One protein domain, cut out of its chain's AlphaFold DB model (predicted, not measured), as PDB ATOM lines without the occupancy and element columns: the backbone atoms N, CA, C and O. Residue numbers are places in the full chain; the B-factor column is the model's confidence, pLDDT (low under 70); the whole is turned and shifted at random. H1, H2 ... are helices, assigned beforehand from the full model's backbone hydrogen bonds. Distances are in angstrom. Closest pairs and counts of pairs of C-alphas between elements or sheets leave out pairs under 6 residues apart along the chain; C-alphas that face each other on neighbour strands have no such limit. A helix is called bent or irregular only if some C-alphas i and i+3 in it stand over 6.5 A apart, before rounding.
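Overview. This is residues 302 to 413 of the 420 residues of an uncharacterized protein of Flavobacterium psychrophilum (UniProt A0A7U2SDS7). Three longer helices, H5, H6 and H7, stand side by side in a loosely spaced, bent line, each running opposite to the one before, with H7 at one end of the longest axis. Short helix H3 packs on H5 and short helix H4 on H6, and the small helices H1 and H2 lie beyond them at the end far from H7. The two long links, residues 329 to 341 and 367 to 380, loop toward the end of this row where H5 stops and H6 starts. The printed part has 112 residues with seven named helices, H1 to H7 in order, and no named strand; the class is all helix, with 62 residues in the helices. It is compact, with a radius of gyration of the C-alphas of 14.2 A and spans of 41 by 32 by 21 A.

Arrangement. H1, residues 302 to 306, touches no helix; it is close to but not clearly touching H2, residues 316 to 321, with the closest C-alphas, of Leu 302 and Met 317, 7.9 A apart. H3, residues 325 to 328, touches H5, residues 350 to 366, where the closest C-alphas, of Tyr 326 and Ile 360, are 4.3 A apart. H4, residues 342 to 347, touches H6, residues 381 to 391, with the closest C-alphas, of Pro 342 and Leu 388, at 5.7 A; they run the same way at a shallow tilt of 33 degrees, only just short of steep. H5 and H6 are close but not clearly touching, at a shallow tilt of 11 degrees, opposite ways; their closest C-alphas, of Ile 361 and Val 385, are 8.0 A apart. H6 and H7, residues 399 to 411, are also close but not clearly touching, at a shallow tilt of 16 degrees, opposite ways; their closest C-alphas, of Pro 382 and Phe 405, are 7.1 A apart. H5 and H7 are apart. Every O i to N i+4 pair is within hydrogen-bond range in H1, H2 and H7, against 11 of 13 in H5, 6 of 7 in H6 and 0 of 2 in H4, where 2 of 3 O i to N i+3 pairs are; H3 is too short for an O i to N i+4 pair.

Along the chain. H1 begins at C-alpha 302, (-29.382, -20.505, 44.306). H5 measures 23.0 A from C-alpha 350, at (-13.020, 0.299, 47.626), to C-alpha 366, with a kink of 64 degrees near residue 357; it is irregular, C-alphas 355 and 358 being 8.0 A apart. H4 is only just irregular, with C-alphas 344 and 347 at 6.51 A. H6 measures 14.9 A, and H7 18.4 A, ending at C-alpha 411, (-39.975, 16.515, 54.859).

Size, cuts and confidence. The two C-alphas farthest apart, of Val 320 and Met 413, are 44.3 A apart. The printed part has no cut. The links H3 to H4 and H5 to H6 are long. The mean pLDDT of the printed part is 92.1, and no printed residue is under 70.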
ATOM      1  N   LEU A 302     -29.283 -20.660  45.758       80.88
ATOM      2  CA  LEU A 302     -29.382 -20.505  44.306       80.88
ATOM      3  C   LEU A 302     -30.787 -20.072  43.862       80.88
ATOM      4  O   LEU A 302     -30.923 -19.135  43.089       80.88
ATOM      5  N   SER A 303     -31.841 -20.685  44.410       83.62
ATOM      6  CA  SER A 303     -33.221 -20.301  44.092       83.62
ATOM      7  C   SER A 303     -33.547 -18.867  44.522       83.62
ATOM      8  O   SER A 303     -34.283 -18.180  43.819       83.62
ATOM      9  N   ARG A 304     -33.000 -18.399  45.652       84.88
ATOM     10  CA  ARG A 304     -33.136 -16.997  46.085       84.88
ATOM     11  C   ARG A 304     -32.435 -16.055  45.111       84.88
ATOM     12  O   ARG A 304     -33.036 -15.076  44.680       84.88
ATOM     13  N   LEU A 305     -31.215 -16.400  44.703       85.12
ATOM     14  CA  LEU A 305     -30.469 -15.633  43.710       85.12
ATOM     15  C   LEU A 305     -31.234 -15.536  42.378       85.12
ATOM     16  O   LEU A 305     -31.360 -14.450  41.815       85.12
ATOM     17  N   ASP A 306     -31.828 -16.641  41.916       84.94
ATOM     18  CA  ASP A 306     -32.654 -16.674  40.699       84.94
ATOM     19  C   ASP A 306     -33.887 -15.762  40.804       84.94
ATOM     20  O   ASP A 306     -34.283 -15.124  39.826       84.94
ATOM     21  N   GLN A 307     -34.459 -15.633  42.004       85.62
ATOM     22  CA  GLN A 307     -35.566 -14.713  42.293       85.62
ATOM     23  C   GLN A 307     -35.134 -13.240  42.377       85.62
ATOM     24  O   GLN A 307     -35.994 -12.365  42.487       85.62
ATOM     25  N   GLY A 308     -33.831 -12.951  42.290       87.81
ATOM     26  CA  GLY A 308     -33.278 -11.609  42.464       87.81
ATOM     27  C   GLY A 308     -33.051 -11.230  43.929       87.81
ATOM     28  O   GLY A 308     -33.031 -10.043  44.236       87.81
ATOM     29  N   ILE A 309     -32.878 -12.215  44.820       89.56
ATOM     30  CA  ILE A 309     -32.680 -12.004  46.258       89.56
ATOM     31  C   ILE A 309     -31.243 -12.332  46.689       89.56
ATOM     32  O   ILE A 309     -30.762 -13.452  46.480       89.56
ATOM     33  N   LEU A 310     -30.594 -11.384  47.366       89.81
ATOM     34  CA  LEU A 310     -29.249 -11.499  47.927       89.81
ATOM     35  C   LEU A 310     -29.199 -10.890  49.344       89.81
ATOM     36  O   LEU A 310     -29.558  -9.734  49.545       89.81
ATOM     37  N   ASP A 311     -28.778 -11.684  50.328       85.75
ATOM     38  CA  ASP A 311     -28.661 -11.337  51.749       85.75
ATOM     39  C   ASP A 311     -27.434 -12.029  52.390       85.75
ATOM     40  O   ASP A 311     -26.677 -12.742  51.726       85.75
ATOM     41  N   ASP A 312     -27.207 -11.840  53.695       83.31
ATOM     42  CA  ASP A 312     -26.044 -12.419  54.390       83.31
ATOM     43  C   ASP A 312     -25.933 -13.940  54.262       83.31
ATOM     44  O   ASP A 312     -24.827 -14.486  54.275       83.31
ATOM     45  N   LYS A 313     -27.065 -14.640  54.110       80.88
ATOM     46  CA  LYS A 313     -27.094 -16.106  54.038       80.88
ATOM     47  C   LYS A 313     -26.540 -16.624  52.719       80.88
ATOM     48  O   LYS A 313     -26.183 -17.796  52.632       80.88
ATOM     49  N   ASN A 314     -26.495 -15.788  51.683       80.69
ATOM     50  CA  ASN A 314     -26.010 -16.166  50.363       80.69
ATOM     51  C   ASN A 314     -24.956 -15.199  49.803       80.69
ATOM     52  O   ASN A 314     -24.668 -15.254  48.610       80.69
ATOM     53  N   LYS A 315     -24.292 -14.401  50.652       83.56
ATOM     54  CA  LYS A 315     -23.193 -13.504  50.245       83.56
ATOM     55  C   LYS A 315     -22.048 -14.212  49.511       83.56
ATOM     56  O   LYS A 315     -21.453 -13.650  48.599       83.56
ATOM     57  N   GLU A 316     -21.774 -15.477  49.844       86.50
ATOM     58  CA  GLU A 316     -20.769 -16.293  49.144       86.50
ATOM     59  C   GLU A 316     -21.100 -16.478  47.655       86.50
ATOM     60  O   GLU A 316     -20.199 -16.643  46.828       86.50
ATOM     61  N   MET A 317     -22.385 -16.392  47.284       86.88
ATOM     62  CA  MET A 317     -22.819 -16.498  45.894       86.88
ATOM     63  C   MET A 317     -22.259 -15.369  45.033       86.88
ATOM     64  O   MET A 317     -22.031 -15.607  43.849       86.88
ATOM     65  N   ILE A 318     -21.969 -14.191  45.601       89.62
ATOM     66  CA  ILE A 318     -21.343 -13.070  44.880       89.62
ATOM     67  C   ILE A 318     -20.021 -13.524  44.252       89.62
ATOM     68  O   ILE A 318     -19.788 -13.328  43.060       89.62
ATOM     69  N   LEU A 319     -19.190 -14.215  45.038       89.19
ATOM     70  CA  LEU A 319     -17.881 -14.704  44.608       89.19
ATOM     71  C   LEU A 319     -18.001 -15.887  43.641       89.19
ATOM     72  O   LEU A 319     -17.303 -15.930  42.628       89.19
ATOM     73  N   VAL A 320     -18.903 -16.834  43.924       88.94
ATOM     74  CA  VAL A 320     -19.114 -18.032  43.086       88.94
ATOM     75  C   VAL A 320     -19.616 -17.657  41.693       88.94
ATOM     76  O   VAL A 320     -19.145 -18.199  40.692       88.94
ATOM     77  N   THR A 321     -20.559 -16.719  41.624       88.00
ATOM     78  CA  THR A 321     -21.178 -16.278  40.366       88.00
ATOM     79  C   THR A 321     -20.437 -15.117  39.705       88.00
ATOM     80  O   THR A 321     -20.763 -14.761  38.575       88.00
ATOM     81  N   LYS A 322     -19.386 -14.591  40.356       92.75
ATOM     82  CA  LYS A 322     -18.537 -13.491  39.871       92.75
ATOM     83  C   LYS A 322     -19.336 -12.233  39.522       92.75
ATOM     84  O   LYS A 322     -19.038 -11.575  38.524       92.75
ATOM     85  N   LEU A 323     -20.344 -11.920  40.334       94.62
ATOM     86  CA  LEU A 323     -21.119 -10.691  40.173       94.62
ATOM     87  C   LEU A 323     -20.218  -9.482  40.385       94.62
ATOM     88  O   LEU A 323     -19.346  -9.484  41.254       94.62
ATOM     89  N   LYS A 324     -20.459  -8.435  39.605       96.56
ATOM     90  CA  LYS A 324     -19.839  -7.125  39.793       96.56
ATOM     91  C   LYS A 324     -20.596  -6.329  40.851       96.56
ATOM     92  O   LYS A 324     -21.776  -6.577  41.100       96.56
ATOM     93  N   SER A 325     -19.946  -5.328  41.434       96.31
ATOM     94  CA  SER A 325     -20.542  -4.487  42.481       96.31
ATOM     95  C   SER A 325     -21.861  -3.839  42.054       96.31
ATOM     96  O   SER A 325     -22.857  -3.916  42.768       96.31
ATOM     97  N   TYR A 326     -21.923  -3.283  40.847       96.19
ATOM     98  CA  TYR A 326     -23.157  -2.698  40.324       96.19
ATOM     99  C   TYR A 326     -24.248  -3.734  40.001       96.19
ATOM    100  O   TYR A 326     -25.427  -3.389  40.023       96.19
ATOM    101  N   GLU A 327     -23.896  -4.995  39.731       95.25
ATOM    102  CA  GLU A 327     -24.874  -6.074  39.533       95.25
ATOM    103  C   GLU A 327     -25.464  -6.525  40.868       95.25
ATOM    104  O   GLU A 327     -26.662  -6.768  40.946       95.25
ATOM    105  N   VAL A 328     -24.649  -6.576  41.929       94.88
ATOM    106  CA  VAL A 328     -25.100  -6.849  43.304       94.88
ATOM    107  C   VAL A 328     -26.167  -5.846  43.743       94.88
ATOM    108  O   VAL A 328     -27.165  -6.230  44.349       94.88
ATOM    109  N   ALA A 329     -26.020  -4.578  43.359       95.31
ATOM    110  CA  ALA A 329     -26.996  -3.531  43.650       95.31
ATOM    111  C   ALA A 329     -28.376  -3.760  43.001       95.31
ATOM    112  O   ALA A 329     -29.367  -3.186  43.445       95.31
ATOM    113  N   ALA A 330     -28.459  -4.604  41.967       93.81
ATOM    114  CA  ALA A 330     -29.709  -4.967  41.304       93.81
ATOM    115  C   ALA A 330     -30.478  -6.101  42.011       93.81
ATOM    116  O   ALA A 330     -31.508  -6.540  41.496       93.81
ATOM    117  N   PHE A 331     -30.002  -6.584  43.161       93.50
ATOM    118  CA  PHE A 331     -30.697  -7.567  43.992       93.50
ATOM    119  C   PHE A 331     -31.390  -6.890  45.178       93.50
ATOM    120  O   PHE A 331     -30.945  -5.856  45.681       93.50
ATOM    121  N   SER A 332     -32.480  -7.496  45.640       91.75
ATOM    122  CA  SER A 332     -33.153  -7.118  46.880       91.75
ATOM    123  C   SER A 332     -32.807  -8.079  48.014       91.75
ATOM    124  O   SER A 332     -32.305  -9.175  47.776       91.75
ATOM    125  N   ASP A 333     -33.186  -7.753  49.246       90.38
ATOM    126  CA  ASP A 333     -33.291  -8.773  50.293       90.38
ATOM    127  C   ASP A 333     -34.582  -9.603  50.184       90.38
ATOM    128  O   ASP A 333     -35.393  -9.454  49.263       90.38
ATOM    129  N   GLY A 334     -34.783 -10.500  51.155       86.06
ATOM    130  CA  GLY A 334     -36.002 -11.300  51.277       86.06
ATOM    131  C   GLY A 334     -37.277 -10.497  51.553       86.06
ATOM    132  O   GLY A 334     -38.362 -11.046  51.385       86.06
ATOM    133  N   ASN A 335     -37.152  -9.226  51.942       87.94
ATOM    134  CA  ASN A 335     -38.249  -8.276  52.127       87.94
ATOM    135  C   ASN A 335     -38.377  -7.315  50.939       87.94
ATOM    136  O   ASN A 335     -39.090  -6.317  51.032       87.94
ATOM    137  N   TYR A 336     -37.691  -7.607  49.832       90.81
ATOM    138  CA  TYR A 336     -37.718  -6.837  48.596       90.81
ATOM    139  C   TYR A 336     -37.126  -5.430  48.685       90.81
ATOM    140  O   TYR A 336     -37.369  -4.595  47.810       90.81
ATOM    141  N   SER A 337     -36.331  -5.162  49.717       92.75
ATOM    142  CA  SER A 337     -35.654  -3.884  49.888       92.75
ATOM    143  C   SER A 337     -34.323  -3.868  49.152       92.75
ATOM    144  O   SER A 337     -33.540  -4.813  49.246       92.75
ATOM    145  N   ALA A 338     -34.067  -2.790  48.417       93.50
ATOM    146  CA  ALA A 338     -32.772  -2.555  47.798       93.50
ATOM    147  C   ALA A 338     -31.796  -1.964  48.812       93.50
ATOM    148  O   ALA A 338     -32.187  -1.209  49.705       93.50
ATOM    149  N   LEU A 339     -30.515  -2.297  48.632       93.06
ATOM    150  CA  LEU A 339     -29.413  -1.814  49.464       93.06
ATOM    151  C   LEU A 339     -29.680  -1.981  50.974       93.06
ATOM    152  O   LEU A 339     -29.303  -1.129  51.773       93.06
ATOM    153  N   SER A 340     -30.363  -3.054  51.379       91.62
ATOM    154  CA  SER A 340     -30.715  -3.289  52.785       91.62
ATOM    155  C   SER A 340     -29.515  -3.673  53.648       91.62
ATOM    156  O   SER A 340     -29.517  -3.371  54.836       91.62
ATOM    157  N   ASN A 341     -28.480  -4.260  53.043       91.81
ATOM    158  CA  ASN A 341     -27.224  -4.588  53.703       91.81
ATOM    159  C   ASN A 341     -26.015  -4.065  52.892       91.81
ATOM    160  O   ASN A 341     -25.581  -4.721  51.939       91.81
ATOM    161  N   PRO A 342     -25.458  -2.894  53.258       93.00
ATOM    162  CA  PRO A 342     -24.239  -2.352  52.655       93.00
ATOM    163  C   PRO A 342     -23.010  -3.255  52.803       93.00
ATOM    164  O   PRO A 342     -22.119  -3.203  51.956       93.00
ATOM    165  N   ASP A 343     -22.964  -4.118  53.821       91.94
ATOM    166  CA  ASP A 343     -21.796  -4.959  54.095       91.94
ATOM    167  C   ASP A 343     -21.586  -6.036  53.023       91.94
ATOM    168  O   ASP A 343     -20.471  -6.532  52.846       91.94
ATOM    169  N   LEU A 344     -22.611  -6.333  52.213       92.81
ATOM    170  CA  LEU A 344     -22.465  -7.171  51.018       92.81
ATOM    171  C   LEU A 344     -21.432  -6.612  50.029       92.81
ATOM    172  O   LEU A 344     -20.842  -7.380  49.272       92.81
ATOM    173  N   PHE A 345     -21.181  -5.300  50.040       95.00
ATOM    174  CA  PHE A 345     -20.209  -4.662  49.156       95.00
ATOM    175  C   PHE A 345     -18.766  -4.758  49.665       95.00
ATOM    176  O   PHE A 345     -17.845  -4.519  48.888       95.00
ATOM    177  N   GLN A 346     -18.538  -5.188  50.913       92.75
ATOM    178  CA  GLN A 346     -17.189  -5.359  51.478       92.75
ATOM    179  C   GLN A 346     -16.369  -6.450  50.768       92.75
ATOM    180  O   GLN A 346     -15.153  -6.526  50.933       92.75
ATOM    181  N   VAL A 347     -17.018  -7.303  49.968       93.06
ATOM    182  CA  VAL A 347     -16.339  -8.300  49.125       93.06
ATOM    183  C   VAL A 347     -15.596  -7.673  47.939       93.06
ATOM    184  O   VAL A 347     -14.751  -8.333  47.333       93.06
ATOM    185  N   PHE A 348     -15.901  -6.418  47.597       95.25
ATOM    186  CA  PHE A 348     -15.253  -5.667  46.526       95.25
ATOM    187  C   PHE A 348     -14.195  -4.712  47.089       95.25
ATOM    188  O   PHE A 348     -14.273  -4.252  48.226       95.25
ATOM    189  N   GLY A 349     -13.188  -4.388  46.277       95.94
ATOM    190  CA  GLY A 349     -12.228  -3.346  46.638       95.94
ATOM    191  C   GLY A 349     -12.883  -1.963  46.616       95.94
ATOM    192  O   GLY A 349     -13.682  -1.680  45.725       95.94
ATOM    193  N   LYS A 350     -12.489  -1.076  47.538       96.75
ATOM    194  CA  LYS A 350     -13.020   0.299  47.626       96.75
ATOM    195  C   LYS A 350     -12.984   1.039  46.285       96.75
ATOM    196  O   LYS A 350     -13.961   1.668  45.909       96.75
ATOM    197  N   GLU A 351     -11.889   0.912  45.533       96.56
ATOM    198  CA  GLU A 351     -11.733   1.562  44.221       96.56
ATOM    199  C   GLU A 351     -12.750   1.075  43.175       96.56
ATOM    200  O   GLU A 351     -13.195   1.865  42.346       96.56
ATOM    201  N   ASP A 352     -13.180  -0.191  43.239       97.00
ATOM    202  CA  ASP A 352     -14.255  -0.703  42.379       97.00
ATOM    203  C   ASP A 352     -15.601  -0.062  42.745       97.00
ATOM    204  O   ASP A 352     -16.327   0.409  41.868       97.00
ATOM    205  N   ILE A 353     -15.905   0.047  44.044       97.75
ATOM    206  CA  ILE A 353     -17.125   0.716  44.516       97.75
ATOM    207  C   ILE A 353     -17.126   2.195  44.126       97.75
ATOM    208  O   ILE A 353     -18.121   2.679  43.588       97.75
ATOM    209  N   LYS A 354     -16.011   2.907  44.334       96.69
ATOM    210  CA  LYS A 354     -15.857   4.316  43.935       96.69
ATOM    211  C   LYS A 354     -16.103   4.506  42.439       96.69
ATOM    212  O   LYS A 354     -16.862   5.395  42.056       96.69
ATOM    213  N   ALA A 355     -15.502   3.660  41.600       97.31
ATOM    214  CA  ALA A 355     -15.657   3.738  40.149       97.31
ATOM    215  C   ALA A 355     -17.107   3.486  39.698       97.31
ATOM    216  O   ALA A 355     -17.582   4.134  38.764       97.31
ATOM    217  N   ASN A 356     -17.823   2.594  40.390       97.88
ATOM    218  CA  ASN A 356     -19.151   2.133  39.990       97.88
ATOM    219  C   ASN A 356     -20.305   2.748  40.801       97.88
ATOM    220  O   ASN A 356     -21.459   2.389  40.574       97.88
ATOM    221  N   ILE A 357     -20.052   3.688  41.720       96.94
ATOM    222  CA  ILE A 357     -21.064   4.151  42.686       96.94
ATOM    223  C   ILE A 357     -22.349   4.680  42.037       96.94
ATOM    224  O   ILE A 357     -23.450   4.407  42.512       96.94
ATOM    225  N   LYS A 358     -22.231   5.407  40.921       96.19
ATOM    226  CA  LYS A 358     -23.398   5.934  40.199       96.19
ATOM    227  C   LYS A 358     -24.264   4.804  39.648       96.19
ATOM    228  O   LYS A 358     -25.485   4.885  39.726       96.19
ATOM    229  N   GLU A 359     -23.629   3.764  39.116       97.81
ATOM    230  CA  GLU A 359     -24.315   2.592  38.576       97.81
ATOM    231  C   GLU A 359     -24.913   1.736  39.697       97.81
ATOM    232  O   GLU A 359     -26.046   1.285  39.575       97.81
ATOM    233  N   ILE A 360     -24.213   1.605  40.830       97.94
ATOM    234  CA  ILE A 360     -24.725   0.957  42.045       97.94
ATOM    235  C   ILE A 360     -26.018   1.636  42.511       97.94
ATOM    236  O   ILE A 360     -27.044   0.972  42.656       97.94
ATOM    237  N   ILE A 361     -26.005   2.961  42.696       96.12
ATOM    238  CA  ILE A 361     -27.189   3.714  43.136       96.12
ATOM    239  C   ILE A 361     -28.316   3.600  42.099       96.12
ATOM    240  O   ILE A 361     -29.460   3.325  42.460       96.12
ATOM    241  N   TYR A 362     -28.001   3.761  40.811       96.56
ATOM    242  CA  TYR A 362     -28.984   3.647  39.734       96.56
ATOM    243  C   TYR A 362     -29.653   2.266  39.704       96.56
ATOM    244  O   TYR A 362     -30.884   2.179  39.685       96.56
ATOM    245  N   ASN A 363     -28.868   1.187  39.753       96.31
ATOM    246  CA  ASN A 363     -29.388  -0.176  39.727       96.31
ATOM    247  C   ASN A 363     -30.207  -0.476  40.981       96.31
ATOM    248  O   ASN A 363     -31.280  -1.067  40.868       96.31
ATOM    249  N   ALA A 364     -29.782  -0.009  42.153       95.31
ATOM    250  CA  ALA A 364     -30.545  -0.198  43.380       95.31
ATOM    251  C   ALA A 364     -31.922   0.497  43.329       95.31
ATOM    252  O   ALA A 364     -32.903  -0.059  43.820       95.31
ATOM    253  N   MET A 365     -32.020   1.672  42.693       94.25
ATOM    254  CA  MET A 365     -33.277   2.428  42.565       94.25
ATOM    255  C   MET A 365     -34.218   1.911  41.472       94.25
ATOM    256  O   MET A 365     -35.433   2.060  41.589       94.25
ATOM    257  N   THR A 366     -33.671   1.378  40.379       94.19
ATOM    258  CA  THR A 366     -34.437   1.103  39.150       94.19
ATOM    259  C   THR A 366     -34.650  -0.380  38.871       94.19
ATOM    260  O   THR A 366     -35.490  -0.729  38.037       94.19
ATOM    261  N   SER A 367     -33.933  -1.264  39.566       92.00
ATOM    262  CA  SER A 367     -34.095  -2.705  39.378       92.00
ATOM    263  C   SER A 367     -35.432  -3.195  39.923       92.00
ATOM    264  O   SER A 367     -36.049  -2.594  40.811       92.00
ATOM    265  N   ARG A 368     -35.893  -4.307  39.349       89.38
ATOM    266  CA  ARG A 368     -37.161  -4.942  39.696       89.38
ATOM    267  C   ARG A 368     -36.915  -6.375  40.142       89.38
ATOM    268  O   ARG A 368     -36.075  -7.077  39.578       89.38
ATOM    269  N   LEU A 369     -37.718  -6.822  41.099       83.56
ATOM    270  CA  LEU A 369     -37.765  -8.211  41.532       83.56
ATOM    271  C   LEU A 369     -38.080  -9.112  40.346       83.56
ATOM    272  O   LEU A 369     -39.103  -8.938  39.678       83.56
ATOM    273  N   ARG A 370     -37.256 -10.136  40.136       81.75
ATOM    274  CA  ARG A 370     -37.438 -11.071  39.017       81.75
ATOM    275  C   ARG A 370     -38.681 -11.944  39.184       81.75
ATOM    276  O   ARG A 370     -39.238 -12.414  38.200       81.75
ATOM    277  N   SER A 371     -39.113 -12.160  40.424       77.75
ATOM    278  CA  SER A 371     -40.232 -13.042  40.766       77.75
ATOM    279  C   SER A 371     -41.614 -12.419  40.544       77.75
ATOM    280  O   SER A 371     -42.535 -13.134  40.158       77.75
ATOM    281  N   ILE A 372     -41.773 -11.116  40.799       81.19
ATOM    282  CA  ILE A 372     -43.082 -10.433  40.772       81.19
ATOM    283  C   ILE A 372     -43.096  -9.142  39.948       81.19
ATOM    284  O   ILE A 372     -44.104  -8.440  39.947       81.19
ATOM    285  N   ASP A 373     -41.996  -8.823  39.264       83.38
ATOM    286  CA  ASP A 373     -41.851  -7.631  38.424       83.38
ATOM    287  C   ASP A 373     -42.258  -6.343  39.172       83.38
ATOM    288  O   ASP A 373     -43.084  -5.549  38.726       83.38
ATOM    289  N   HIS A 374     -41.701  -6.127  40.363       86.25
ATOM    290  CA  HIS A 374     -41.965  -4.943  41.190       86.25
ATOM    291  C   HIS A 374     -40.663  -4.201  41.474       86.25
ATOM    292  O   HIS A 374     -39.638  -4.847  41.674       86.25
ATOM    293  N   PHE A 375     -40.692  -2.864  41.479       91.00
ATOM    294  CA  PHE A 375     -39.523  -2.081  41.888       91.00
ATOM    295  C   PHE A 375     -39.132  -2.424  43.319       91.00
ATOM    296  O   PHE A 375     -39.984  -2.750  44.147       91.00
ATOM    297  N   HIS A 376     -37.839  -2.346  43.605       91.75
ATOM    298  CA  HIS A 376     -37.373  -2.542  44.965       91.75
ATOM    299  C   HIS A 376     -37.923  -1.481  45.911       91.75
ATOM    300  O   HIS A 376     -38.152  -0.323  45.554       91.75
ATOM    301  N   ILE A 377     -38.089  -1.894  47.158       92.31
ATOM    302  CA  ILE A 377     -38.439  -1.005  48.247       92.31
ATOM    303  C   ILE A 377     -37.186  -0.220  48.653       92.31
ATOM    304  O   ILE A 377     -36.137  -0.798  48.931       92.31
ATOM    305  N   LEU A 378     -37.295   1.107  48.702       93.56
ATOM    306  CA  LEU A 378     -36.166   2.002  48.994       93.56
ATOM    307  C   LEU A 378     -36.093   2.419  50.469       93.56
ATOM    308  O   LEU A 378     -35.390   3.363  50.811       93.56
ATOM    309  N   TRP A 379     -36.820   1.747  51.362       92.25
ATOM    310  CA  TRP A 379     -36.861   2.096  52.785       92.25
ATOM    311  C   TRP A 379     -35.479   2.212  53.452       92.25
ATOM    312  O   TRP A 379     -35.284   3.166  54.197       92.25
ATOM    313  N   PRO A 380     -34.488   1.345  53.170       93.06
ATOM    314  CA  PRO A 380     -33.173   1.466  53.795       93.06
ATOM    315  C   PRO A 380     -32.283   2.555  53.178       93.06
ATOM    316  O   PRO A 380     -31.230   2.855  53.736       93.06
ATOM    317  N   PHE A 381     -32.658   3.171  52.054       93.38
ATOM    318  CA  PHE A 381     -31.769   4.080  51.320       93.38
ATOM    319  C   PHE A 381     -31.225   5.255  52.133       93.38
ATOM    320  O   PHE A 381     -30.014   5.479  52.050       93.38
ATOM    321  N   PRO A 382     -32.050   6.000  52.902       94.25
ATOM    322  CA  PRO A 382     -31.608   7.254  53.508       94.25
ATOM    323  C   PRO A 382     -30.361   7.114  54.381       94.25
ATOM    324  O   PRO A 382     -29.506   7.994  54.365       94.25
ATOM    325  N   GLY A 383     -30.225   5.999  55.100       95.81
ATOM    326  CA  GLY A 383     -29.028   5.690  55.875       95.81
ATOM    327  C   GLY A 383     -27.995   4.819  55.161       95.81
ATOM    328  O   GLY A 383     -26.799   5.098  55.225       95.81
ATOM    329  N   ASN A 384     -28.431   3.790  54.432       96.06
ATOM    330  CA  ASN A 384     -27.513   2.796  53.873       96.06
ATOM    331  C   ASN A 384     -26.682   3.333  52.706       96.06
ATOM    332  O   ASN A 384     -25.549   2.895  52.518       96.06
ATOM    333  N   VAL A 385     -27.196   4.315  51.954       96.31
ATOM    334  CA  VAL A 385     -26.394   5.018  50.941       96.31
ATOM    335  C   VAL A 385     -25.261   5.796  51.612       96.31
ATOM    336  O   VAL A 385     -24.126   5.720  51.157       96.31
ATOM    337  N   ILE A 386     -25.534   6.491  52.721       96.94
ATOM    338  CA  ILE A 386     -24.515   7.242  53.472       96.94
ATOM    339  C   ILE A 386     -23.420   6.299  53.981       96.94
ATOM    340  O   ILE A 386     -22.240   6.581  53.783       96.94
ATOM    341  N   LYS A 387     -23.809   5.152  54.554       96.38
ATOM    342  CA  LYS A 387     -22.871   4.112  54.995       96.38
ATOM    343  C   LYS A 387     -22.023   3.563  53.854       96.38
ATOM    344  O   LYS A 387     -20.803   3.540  53.968       96.38
ATOM    345  N   LEU A 388     -22.644   3.204  52.731       96.88
ATOM    346  CA  LEU A 388     -21.923   2.705  51.560       96.88
ATOM    347  C   LEU A 388     -20.866   3.707  51.063       96.88
ATOM    348  O   LEU A 388     -19.759   3.299  50.709       96.88
ATOM    349  N   LEU A 389     -21.203   5.001  51.034       96.88
ATOM    350  CA  LEU A 389     -20.292   6.062  50.605       96.88
ATOM    351  C   LEU A 389     -19.123   6.258  51.582       96.88
ATOM    352  O   LEU A 389     -17.995   6.440  51.122       96.88
ATOM    353  N   ASP A 390     -19.371   6.214  52.898       96.19
ATOM    354  CA  ASP A 390     -18.326   6.377  53.925       96.19
ATOM    355  C   ASP A 390     -17.388   5.168  53.981       96.19
ATOM    356  O   ASP A 390     -16.171   5.333  53.873       96.19
ATOM    357  N   ASP A 391     -17.942   3.953  54.045       95.38
ATOM    358  CA  ASP A 391     -17.174   2.703  54.154       95.38
ATOM    359  C   ASP A 391     -16.207   2.515  52.972       95.38
ATOM    360  O   ASP A 391     -15.136   1.914  53.110       95.38
ATOM    361  N   ASN A 392     -16.565   3.068  51.809       96.31
ATOM    362  CA  ASN A 392     -15.789   2.975  50.577       96.31
ATOM    363  C   ASN A 392     -15.056   4.267  50.203       96.31
ATOM    364  O   ASN A 392     -14.499   4.322  49.111       96.31
ATOM    365  N   GLU A 393     -15.015   5.276  51.081       94.81
ATOM    366  CA  GLU A 393     -14.293   6.545  50.864       94.81
ATOM    367  C   GLU A 393     -14.663   7.224  49.530       94.81
ATOM    368  O   GLU A 393     -13.808   7.745  48.814       94.81
ATOM    369  N   VAL A 394     -15.940   7.161  49.145       94.19
ATOM    370  CA  VAL A 394     -16.410   7.692  47.854       94.19
ATOM    371  C   VAL A 394     -16.450   9.219  47.847       94.19
ATOM    372  O   VAL A 394     -16.325   9.842  46.793       94.19
ATOM    373  N   VAL A 395     -16.655   9.818  49.017       90.38
ATOM    374  CA  VAL A 395     -16.857  11.254  49.187       90.38
ATOM    375  C   VAL A 395     -15.917  11.772  50.269       90.38
ATOM    376  O   VAL A 395     -15.888  11.228  51.373       90.38
ATOM    377  N   ASP A 396     -15.189  12.845  49.964       82.31
ATOM    378  CA  ASP A 396     -14.282  13.489  50.921       82.31
ATOM    379  C   ASP A 396     -15.031  14.432  51.882       82.31
ATOM    380  O   ASP A 396     -14.762  14.436  53.082       82.31
ATOM    381  N   ASP A 397     -16.007  15.193  51.371       89.06
ATOM    382  CA  ASP A 397     -16.823  16.149  52.135       89.06
ATOM    383  C   ASP A 397     -18.309  15.758  52.135       89.06
ATOM    384  O   ASP A 397     -18.964  15.686  51.093       89.06
ATOM    385  N   PHE A 398     -18.851  15.521  53.329       95.19
ATOM    386  CA  PHE A 398     -20.216  15.047  53.536       95.19
ATOM    387  C   PHE A 398     -21.241  16.175  53.703       95.19
ATOM    388  O   PHE A 398     -22.417  15.870  53.879       95.19
ATOM    389  N   GLU A 399     -20.858  17.452  53.596       94.94
ATOM    390  CA  GLU A 399     -21.758  18.589  53.843       94.94
ATOM    391  C   GLU A 399     -23.029  18.517  52.982       94.94
ATOM    392  O   GLU A 399     -24.148  18.573  53.488       94.94
ATOM    393  N   SER A 400     -22.884  18.284  51.673       93.56
ATOM    394  CA  SER A 400     -24.041  18.176  50.767       93.56
ATOM    395  C   SER A 400     -24.935  16.965  51.078       93.56
ATOM    396  O   SER A 400     -26.157  17.020  50.902       93.56
ATOM    397  N   LEU A 401     -24.344  15.865  51.557       94.81
ATOM    398  CA  LEU A 401     -25.085  14.672  51.973       94.81
ATOM    399  C   LEU A 401     -25.838  14.928  53.280       94.81
ATOM    400  O   LEU A 401     -27.006  14.562  53.389       94.81
ATOM    401  N   TYR A 402     -25.204  15.607  54.235       95.69
ATOM    402  CA  TYR A 402     -25.811  16.006  55.500       95.69
ATOM    403  C   TYR A 402     -26.980  16.980  55.286       95.69
ATOM    404  O   TYR A 402     -28.061  16.787  55.842       95.69
ATOM    405  N   GLN A 403     -26.832  17.968  54.398       95.06
ATOM    406  CA  GLN A 403     -27.929  18.861  54.010       95.06
ATOM    407  C   GLN A 403     -29.097  18.097  53.371       95.06
ATOM    408  O   GLN A 403     -30.253  18.314  53.735       95.06
ATOM    409  N   SER A 404     -28.806  17.165  52.460       94.88
ATOM    410  CA  SER A 404     -29.834  16.325  51.827       94.88
ATOM    411  C   SER A 404     -30.567  15.453  52.851       94.88
ATOM    412  O   SER A 404     -31.789  15.315  52.801       94.88
ATOM    413  N   PHE A 405     -29.831  14.912  53.820       95.88
ATOM    414  CA  PHE A 405     -30.375  14.136  54.927       95.88
ATOM    415  C   PHE A 405     -31.290  14.975  55.832       95.88
ATOM    416  O   PHE A 405     -32.398  14.545  56.152       95.88
ATOM    417  N   ASN A 406     -30.895  16.208  56.163       95.56
ATOM    418  CA  ASN A 406     -31.742  17.144  56.906       95.56
ATOM    419  C   ASN A 406     -33.017  17.516  56.140       95.56
ATOM    420  O   ASN A 406     -34.090  17.577  56.734       95.56
ATOM    421  N   ILE A 407     -32.939  17.717  54.821       94.75
ATOM    422  CA  ILE A 407     -34.130  17.951  53.990       94.75
ATOM    423  C   ILE A 407     -35.086  16.758  54.081       94.75
ATOM    424  O   ILE A 407     -36.284  16.955  54.281       94.75
ATOM    425  N   PHE A 408     -34.571  15.530  53.987       95.19
ATOM    426  CA  PHE A 408     -35.372  14.314  54.134       95.19
ATOM    427  C   PHE A 408     -36.066  14.228  55.505       95.19
ATOM    428  O   PHE A 408     -37.268  13.949  55.567       95.19
ATOM    429  N   LEU A 409     -35.347  14.511  56.596       95.50
ATOM    430  CA  LEU A 409     -35.935  14.535  57.938       95.50
ATOM    431  C   LEU A 409     -37.022  15.609  58.051       95.50
ATOM    432  O   LEU A 409     -38.137  15.299  58.471       95.50
ATOM    433  N   ASN A 410     -36.743  16.828  57.581       93.25
ATOM    434  CA  ASN A 410     -37.690  17.942  57.618       93.25
ATOM    435  C   ASN A 410     -38.964  17.625  56.822       93.25
ATOM    436  O   ASN A 410     -40.071  17.899  57.285       93.25
ATOM    437  N   MET A 411     -38.831  16.999  55.645       92.94
ATOM    438  CA  MET A 411     -39.975  16.515  54.859       92.94
ATOM    439  C   MET A 411     -40.802  15.485  55.634       92.94
ATOM    440  O   MET A 411     -42.031  15.525  55.576       92.94
ATOM    441  N   SER A 412     -40.122  14.623  56.393       93.50
ATOM    442  CA  SER A 412     -40.712  13.605  57.266       93.50
ATOM    443  C   SER A 412     -41.278  14.172  58.577       93.50
ATOM    444  O   SER A 412     -41.869  13.417  59.352       93.50
ATOM    445  N   MET A 413     -41.154  15.488  58.805       93.19
ATOM    446  CA  MET A 413     -41.503  16.212  60.036       93.19
ATOM    447  C   MET A 413     -40.681  15.835  61.268       93.19
ATOM    448  O   MET A 413     -41.175  15.879  62.395       93.19
TER     449      MET A 413